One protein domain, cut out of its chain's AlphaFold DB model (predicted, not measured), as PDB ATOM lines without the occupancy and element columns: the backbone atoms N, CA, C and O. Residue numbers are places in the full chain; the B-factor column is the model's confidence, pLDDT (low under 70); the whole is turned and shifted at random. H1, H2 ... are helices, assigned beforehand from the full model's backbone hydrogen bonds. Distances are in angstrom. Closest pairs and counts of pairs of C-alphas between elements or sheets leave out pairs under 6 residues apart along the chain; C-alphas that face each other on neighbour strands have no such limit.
ATOM      1  N   GLY A 220      11.141 103.256 -10.803       84.62
ATOM      2  CA  GLY A 220      12.189 102.698  -9.967       84.62
ATOM      3  C   GLY A 220      13.364 102.105 -10.746       84.62
ATOM      4  O   GLY A 220      14.232 101.515 -10.112       84.62
ATOM      5  N   SER A 221      13.433 102.186 -12.085       87.44
ATOM      6  CA  SER A 221      14.472 101.472 -12.848       87.44
ATOM      7  C   SER A 221      15.876 102.042 -12.642       87.44
ATOM      8  O   SER A 221      16.849 101.285 -12.676       87.44
ATOM      9  N   TYR A 222      16.015 103.349 -12.404       88.19
ATOM     10  CA  TYR A 222      17.317 103.973 -12.135       88.19
ATOM     11  C   TYR A 222      17.815 103.620 -10.729       88.19
ATOM     12  O   TYR A 222      18.954 103.188 -10.545       88.19
ATOM     13  N   GLU A 223      16.915 103.731  -9.758       90.06
ATOM     14  CA  GLU A 223      17.073 103.406  -8.349       90.06
ATOM     15  C   GLU A 223      17.408 101.915  -8.171       90.06
ATOM     16  O   GLU A 223      18.399 101.569  -7.526       90.06
ATOM     17  N   ARG A 224      16.658 101.030  -8.841       87.69
ATOM     18  CA  ARG A 224      16.877  99.575  -8.877       87.69
ATOM     19  C   ARG A 224      18.227  99.242  -9.494       87.69
ATOM     20  O   ARG A 224      18.984  98.489  -8.896       87.69
ATOM     21  N   ASN A 225      18.584  99.851 -10.625       88.00
ATOM     22  CA  ASN A 225      19.895  99.645 -11.241       88.00
ATOM     23  C   ASN A 225      21.059 100.149 -10.361       88.00
ATOM     24  O   ASN A 225      22.116  99.521 -10.351       88.00
ATOM     25  N   LEU A 226      20.883 101.232  -9.593       86.38
ATOM     26  CA  LEU A 226      21.876 101.676  -8.607       86.38
ATOM     27  C   LEU A 226      22.035 100.670  -7.456       86.38
ATOM     28  O   LEU A 226      23.167 100.308  -7.136       86.38
ATOM     29  N   VAL A 227      20.935 100.182  -6.872       86.25
ATOM     30  CA  VAL A 227      20.971  99.190  -5.781       86.25
ATOM     31  C   VAL A 227      21.552  97.854  -6.263       86.25
ATOM     32  O   VAL A 227      22.477  97.330  -5.647       86.25
ATOM     33  N   THR A 228      21.121  97.344  -7.421       84.31
ATOM     34  CA  THR A 228      21.697  96.139  -8.049       84.31
ATOM     35  C   THR A 228      23.180  96.318  -8.421       84.31
ATOM     36  O   THR A 228      23.924  95.341  -8.480       84.31
ATOM     37  N   ALA A 229      23.656  97.551  -8.631       81.62
ATOM     38  CA  ALA A 229      25.073  97.838  -8.867       81.62
ATOM     39  C   ALA A 229      25.931  97.932  -7.584       81.62
ATOM     40  O   ALA A 229      27.157  98.024  -7.710       81.62
ATOM     41  N   LEU A 230      25.333  97.900  -6.383       79.88
ATOM     42  CA  LEU A 230      26.064  97.747  -5.117       79.88
ATOM     43  C   LEU A 230      26.534  96.298  -4.941       79.88
ATOM     44  O   LEU A 230      27.733  96.066  -4.795       79.88
ATOM     45  N   CYS A 231      25.611  95.336  -5.048       71.69
ATOM     46  CA  CYS A 231      25.925  93.908  -5.114       71.69
ATOM     47  C   CYS A 231      25.253  93.281  -6.335       71.69
ATOM     48  O   CYS A 231      24.057  92.992  -6.323       71.69
ATOM     49  N   ALA A 232      26.042  93.034  -7.380       69.50
ATOM     50  CA  ALA A 232      25.571  92.281  -8.531       69.50
ATOM     51  C   ALA A 232      25.260  90.821  -8.121       69.50
ATOM     52  O   ALA A 232      26.102  90.204  -7.459       69.50
ATOM     53  N   PRO A 233      24.112  90.246  -8.534       57.34
ATOM     54  CA  PRO A 233      23.783  88.839  -8.303       57.34
ATOM     55  C   PRO A 233      24.926  87.901  -8.715       57.34
ATOM     56  O   PRO A 233      25.434  87.974  -9.835       57.34
ATOM     57  N   GLY A 234      25.357  87.031  -7.796       54.94
ATOM     58  CA  GLY A 234      26.497  86.124  -7.995       54.94
ATOM     59  C   GLY A 234      27.899  86.736  -7.816       54.94
ATOM     60  O   GLY A 234      28.892  86.054  -8.076       54.94
ATOM     61  N   GLY A 235      28.030  87.986  -7.362       56.31
ATOM     62  CA  GLY A 235      29.329  88.561  -7.000       56.31
ATOM     63  C   GLY A 235      29.941  87.885  -5.764       56.31
ATOM     64  O   GLY A 235      29.356  87.919  -4.690       56.31
ATOM     65  N   MET A 236      31.163  87.345  -5.873       50.00
ATOM     66  CA  MET A 236      31.902  86.698  -4.763       50.00
ATOM     67  C   MET A 236      32.358  87.653  -3.632       50.00
ATOM     68  O   MET A 236      33.288  87.343  -2.888       50.00
ATOM     69  N   ARG A 237      31.771  88.849  -3.513       55.12
ATOM     70  CA  ARG A 237      32.136  89.864  -2.517       55.12
ATOM     71  C   ARG A 237      30.868  90.313  -1.797       55.12
ATOM     72  O   ARG A 237      30.050  90.995  -2.400       55.12
ATOM     73  N   ALA A 238      30.745  89.962  -0.518       59.47
ATOM     74  CA  ALA A 238      29.666  90.450   0.350       59.47
ATOM     75  C   ALA A 238      29.725  91.979   0.558       59.47
ATOM     76  O   ALA A 238      28.719  92.611   0.856       59.47
ATOM     77  N   ILE A 239      30.907  92.576   0.372       67.12
ATOM     78  CA  ILE A 239      31.150  94.013   0.508       67.12
ATOM     79  C   ILE A 239      31.011  94.692  -0.871       67.12
ATOM     80  O   ILE A 239      31.795  94.364  -1.777       67.12
ATOM     81  N   PRO A 240      30.087  95.660  -1.043       74.75
ATOM     82  CA  PRO A 240      30.006  96.500  -2.238       74.75
ATOM     83  C   PRO A 240      31.347  97.176  -2.569       74.75
ATOM     84  O   PRO A 240      32.047  97.628  -1.658       74.75
ATOM     85  N   PRO A 241      31.728  97.328  -3.852       80.06
ATOM     86  CA  PRO A 241      32.907  98.111  -4.213       80.06
ATOM     87  C   PRO A 241      32.781  99.546  -3.684       80.06
ATOM     88  O   PRO A 241      31.751 100.188  -3.898       80.06
ATOM     89  N   LYS A 242      33.825 100.067  -3.025       78.69
ATOM     90  CA  LYS A 242      33.774 101.374  -2.347       78.69
ATOM     91  C   LYS A 242      33.321 102.499  -3.279       78.69
ATOM     92  O   LYS A 242      32.452 103.269  -2.898       78.69
ATOM     93  N   ASP A 243      33.780 102.510  -4.531       82.06
ATOM     94  CA  ASP A 243      33.358 103.475  -5.562       82.06
ATOM     95  C   ASP A 243      31.848 103.440  -5.862       82.06
ATOM     96  O   ASP A 243      31.257 104.462  -6.210       82.06
ATOM     97  N   LYS A 244      31.210 102.266  -5.738       83.31
ATOM     98  CA  LYS A 244      29.764 102.079  -5.931       83.31
ATOM     99  C   LYS A 244      28.976 102.540  -4.713       83.31
ATOM    100  O   LYS A 244      27.970 103.218  -4.895       83.31
ATOM    101  N   MET A 245      29.459 102.248  -3.504       83.62
ATOM    102  CA  MET A 245      28.870 102.774  -2.269       83.62
ATOM    103  C   MET A 245      28.958 104.306  -2.234       83.62
ATOM    104  O   MET A 245      27.948 104.984  -2.068       83.62
ATOM    105  N   ASP A 246      30.135 104.862  -2.519       82.62
ATOM    106  CA  ASP A 246      30.368 106.301  -2.644       82.62
ATOM    107  C   ASP A 246      29.450 106.956  -3.688       82.62
ATOM    108  O   ASP A 246      28.927 108.044  -3.456       82.62
ATOM    109  N   ALA A 247      29.260 106.319  -4.849       84.56
ATOM    110  CA  ALA A 247      28.357 106.809  -5.889       84.56
ATOM    111  C   ALA A 247      26.880 106.735  -5.463       84.56
ATOM    112  O   ALA A 247      26.119 107.663  -5.748       84.56
ATOM    113  N   PHE A 248      26.477 105.674  -4.758       87.06
ATOM    114  CA  PHE A 248      25.130 105.535  -4.210       87.06
ATOM    115  C   PHE A 248      24.852 106.592  -3.138       87.06
ATOM    116  O   PHE A 248      23.865 107.304  -3.263       87.06
ATOM    117  N   VAL A 249      25.751 106.805  -2.171       87.06
ATOM    118  CA  VAL A 249      25.611 107.853  -1.139       87.06
ATOM    119  C   VAL A 249      25.561 109.255  -1.765       87.06
ATOM    120  O   VAL A 249      24.725 110.073  -1.384       87.06
ATOM    121  N   LYS A 250      26.383 109.529  -2.792       87.62
ATOM    122  CA  LYS A 250      26.337 110.790  -3.563       87.62
ATOM    123  C   LYS A 250      25.059 110.945  -4.398       87.62
ATOM    124  O   LYS A 250      24.690 112.074  -4.704       87.62
ATOM    125  N   SER A 251      24.385 109.847  -4.745       84.94
ATOM    126  CA  SER A 251      23.075 109.871  -5.410       84.94
ATOM    127  C   SER A 251      21.926 109.995  -4.408       84.94
ATOM    128  O   SER A 251      20.964 110.700  -4.692       84.94
ATOM    129  N   ALA A 252      22.025 109.356  -3.237       83.06
ATOM    130  CA  ALA A 252      20.949 109.190  -2.256       83.06
ATOM    131  C   ALA A 252      20.368 110.518  -1.750       83.06
ATOM    132  O   ALA A 252      19.167 110.608  -1.531       83.06
ATOM    133  N   ILE A 253      21.178 111.579  -1.684       85.56
ATOM    134  CA  ILE A 253      20.724 112.962  -1.423       85.56
ATOM    135  C   ILE A 253      19.744 113.532  -2.474       85.56
ATOM    136  O   ILE A 253      19.203 114.619  -2.284       85.56
ATOM    137  N   THR A 254      19.547 112.829  -3.591       86.12
ATOM    138  CA  THR A 254      18.652 113.175  -4.710       86.12
ATOM    139  C   THR A 254      17.763 112.012  -5.170       86.12
ATOM    140  O   THR A 254      17.019 112.181  -6.133       86.12
ATOM    141  N   LEU A 255      17.829 110.842  -4.519       85.00
ATOM    142  CA  LEU A 255      16.910 109.732  -4.795       85.00
ATOM    143  C   LEU A 255      15.654 109.860  -3.930       85.00
ATOM    144  O   LEU A 255      15.715 110.368  -2.810       85.00
ATOM    145  N   ASP A 256      14.530 109.354  -4.428       84.75
ATOM    146  CA  ASP A 256      13.299 109.286  -3.645       84.75
ATOM    147  C   ASP A 256      13.347 108.107  -2.658       84.75
ATOM    148  O   ASP A 256      13.533 106.951  -3.050       84.75
ATOM    149  N   ALA A 257      13.167 108.395  -1.368       83.31
ATOM    150  CA  ALA A 257      13.137 107.387  -0.315       83.31
ATOM    151  C   ALA A 257      11.914 106.454  -0.424       83.31
ATOM    152  O   ALA A 257      12.027 105.280  -0.068       83.31
ATOM    153  N   GLU A 258      10.785 106.932  -0.964       86.81
ATOM    154  CA  GLU A 258       9.585 106.111  -1.192       86.81
ATOM    155  C   GLU A 258       9.802 105.067  -2.303       86.81
ATOM    156  O   GLU A 258       9.139 104.033  -2.318       86.81
ATOM    157  N   ILE A 259      10.775 105.299  -3.193       86.88
ATOM    158  CA  ILE A 259      11.148 104.387  -4.286       86.88
ATOM    159  C   ILE A 259      12.326 103.493  -3.874       86.88
ATOM    160  O   ILE A 259      12.288 102.278  -4.071       86.88
ATOM    161  N   VAL A 260      13.370 104.069  -3.268       85.38
ATOM    162  CA  VAL A 260      14.575 103.331  -2.851       85.38
ATOM    163  C   VAL A 260      14.299 102.387  -1.680       85.38
ATOM    164  O   VAL A 260      14.837 101.282  -1.672       85.38
ATOM    165  N   GLY A 261      13.456 102.775  -0.716       83.88
ATOM    166  CA  GLY A 261      13.139 101.960   0.463       83.88
ATOM    167  C   GLY A 261      12.618 100.559   0.110       83.88
ATOM    168  O   GLY A 261      13.263  99.577   0.482       83.88
ATOM    169  N   PRO A 262      11.524 100.436  -0.668       85.69
ATOM    170  CA  PRO A 262      11.009  99.142  -1.119       85.69
ATOM    171  C   PRO A 262      12.018  98.326  -1.938       85.69
ATOM    172  O   PRO A 262      12.085  97.115  -1.781       85.69
ATOM    173  N   ILE A 263      12.846  98.973  -2.767       85.44
ATOM    174  CA  ILE A 263      13.879  98.293  -3.571       85.44
ATOM    175  C   ILE A 263      14.980  97.698  -2.679       85.44
ATOM    176  O   ILE A 263      15.409  96.567  -2.906       85.44
ATOM    177  N   LEU A 264      15.431  98.427  -1.652       83.69
ATOM    178  CA  LEU A 264      16.370  97.898  -0.659       83.69
ATOM    179  C   LEU A 264      15.740  96.748   0.143       83.69
ATOM    180  O   LEU A 264      16.427  95.783   0.461       83.69
ATOM    181  N   GLU A 265      14.445  96.825   0.452       81.75
ATOM    182  CA  GLU A 265      13.730  95.794   1.210       81.75
ATOM    183  C   GLU A 265      13.456  94.517   0.386       81.75
ATOM    184  O   GLU A 265      13.547  93.408   0.924       81.75
ATOM    185  N   ASP A 266      13.202  94.649  -0.922       84.75
ATOM    186  CA  ASP A 266      13.200  93.540  -1.887       84.75
ATOM    187  C   ASP A 266      14.578  92.847  -1.884       84.75
ATOM    188  O   ASP A 266      14.667  91.637  -1.679       84.75
ATOM    189  N   CYS A 267      15.676  93.604  -2.006       80.56
ATOM    190  CA  CYS A 267      17.031  93.038  -1.969       80.56
ATOM    191  C   CYS A 267      17.407  92.441  -0.594       80.56
ATOM    192  O   CYS A 267      18.127  91.443  -0.535       80.56
ATOM    193  N   LEU A 268      16.897  92.981   0.523       75.75
ATOM    194  CA  LEU A 268      17.010  92.358   1.856       75.75
ATOM    195  C   LEU A 268      16.187  91.066   1.989       75.75
ATOM    196  O   LEU A 268      16.384  90.322   2.951       75.75
ATOM    197  N   SER A 269      15.290  90.791   1.042       79.69
ATOM    198  CA  SER A 269      14.514  89.553   0.975       79.69
ATOM    199  C   SER A 269      15.172  88.485   0.086       79.69
ATOM    200  O   SER A 269      14.931  87.301   0.302       79.69
ATOM    201  N   ASP A 270      16.046  88.867  -0.855       77.75
ATOM    202  CA  ASP A 270      16.803  87.939  -1.711       77.75
ATOM    203  C   ASP A 270      17.975  87.279  -0.961       77.75
ATOM    204  O   ASP A 270      18.886  87.956  -0.469       77.75
ATOM    205  N   ASP A 271      18.010  85.942  -0.914       66.12
ATOM    206  CA  ASP A 271      19.034  85.132  -0.218       66.12
ATOM    207  C   ASP A 271      20.479  85.354  -0.703       66.12
ATOM    208  O   ASP A 271      21.431  85.004  -0.006       66.12
ATOM    209  N   GLN A 272      20.672  85.956  -1.880       65.31
ATOM    210  CA  GLN A 272      22.006  86.275  -2.398       65.31
ATOM    211  C   GLN A 272      22.662  87.487  -1.715       65.31
ATOM    212  O   GLN A 272      23.871  87.674  -1.864       65.31
ATOM    213  N   TRP A 273      21.909  88.313  -0.976       66.69
ATOM    214  CA  TRP A 273      22.452  89.510  -0.327       66.69
ATOM    215  C   TRP A 273      22.974  89.187   1.082       66.69
ATOM    216  O   TRP A 273      22.266  89.302   2.084       66.69
ATOM    217  N   THR A 274      24.222  88.720   1.153       63.16
ATOM    218  CA  THR A 274      24.861  88.293   2.405       63.16
ATOM    219  C   THR A 274      25.417  89.468   3.215       63.16
ATOM    220  O   THR A 274      25.952  90.431   2.677       63.16
ATOM    221  N   THR A 275      25.338  89.357   4.541       59.66
ATOM    222  CA  THR A 275      25.900  90.313   5.520       59.66
ATOM    223  C   THR A 275      27.370  90.037   5.864       59.66
ATOM    224  O   THR A 275      27.942  90.665   6.755       59.66
TER     225      THR A 275
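This is residues 220 to 275 of the 557 residues of an uncharacterized protein of Hyaloperonospora arabidopsidis (strain Emoy2) (UniProt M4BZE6). Three short helices form a small triangle: H1 packs on H3, with H2 near H1 on its other side, and a long loop, residues 229 to 241, joins H1 to H2. The 56 printed residues, with three named helices in the order H1, H2, H3 and no named strand, are all helix by class and compact, with a radius of gyration of the C-alphas of 10.9 A and spans of 29 by 24 by 17 A.

H1, residues 221 to 228, and H2, residues 242 to 252, are close but not clearly touching; their closest C-alphas, of Leu 226 and Phe 248, are 6.7 A apart. They run opposite ways at a shallow tilt of 34.5 degrees, only just short of steep. H1 and H3, residues 257 to 267, touch; their closest C-alphas, of Glu 223 and Val 260, are 6.0 A apart. They run the same way at a steep tilt of 44 degrees. H2 and H3 are apart. Every O i to N i+4 pair is within hydrogen-bond range in H1 and H2, and 5 of 7 in H3.

H1 begins at C-alpha 221 (14.472, 101.472, -12.848) and measures 10.2 A. H2 and H3 each measure 15.0 A, and H3 ends at C-alpha 267 (17.031, 93.038, -1.969).

The C-alphas of Met 236 and Glu 258 are the two farthest apart, 29.8 A. The printed part has no cut. H1 to H2 is a long link, H2 to H3 a tight one. The model's pLDDT is under 70 at residues 232 to 239 and 271 to 275.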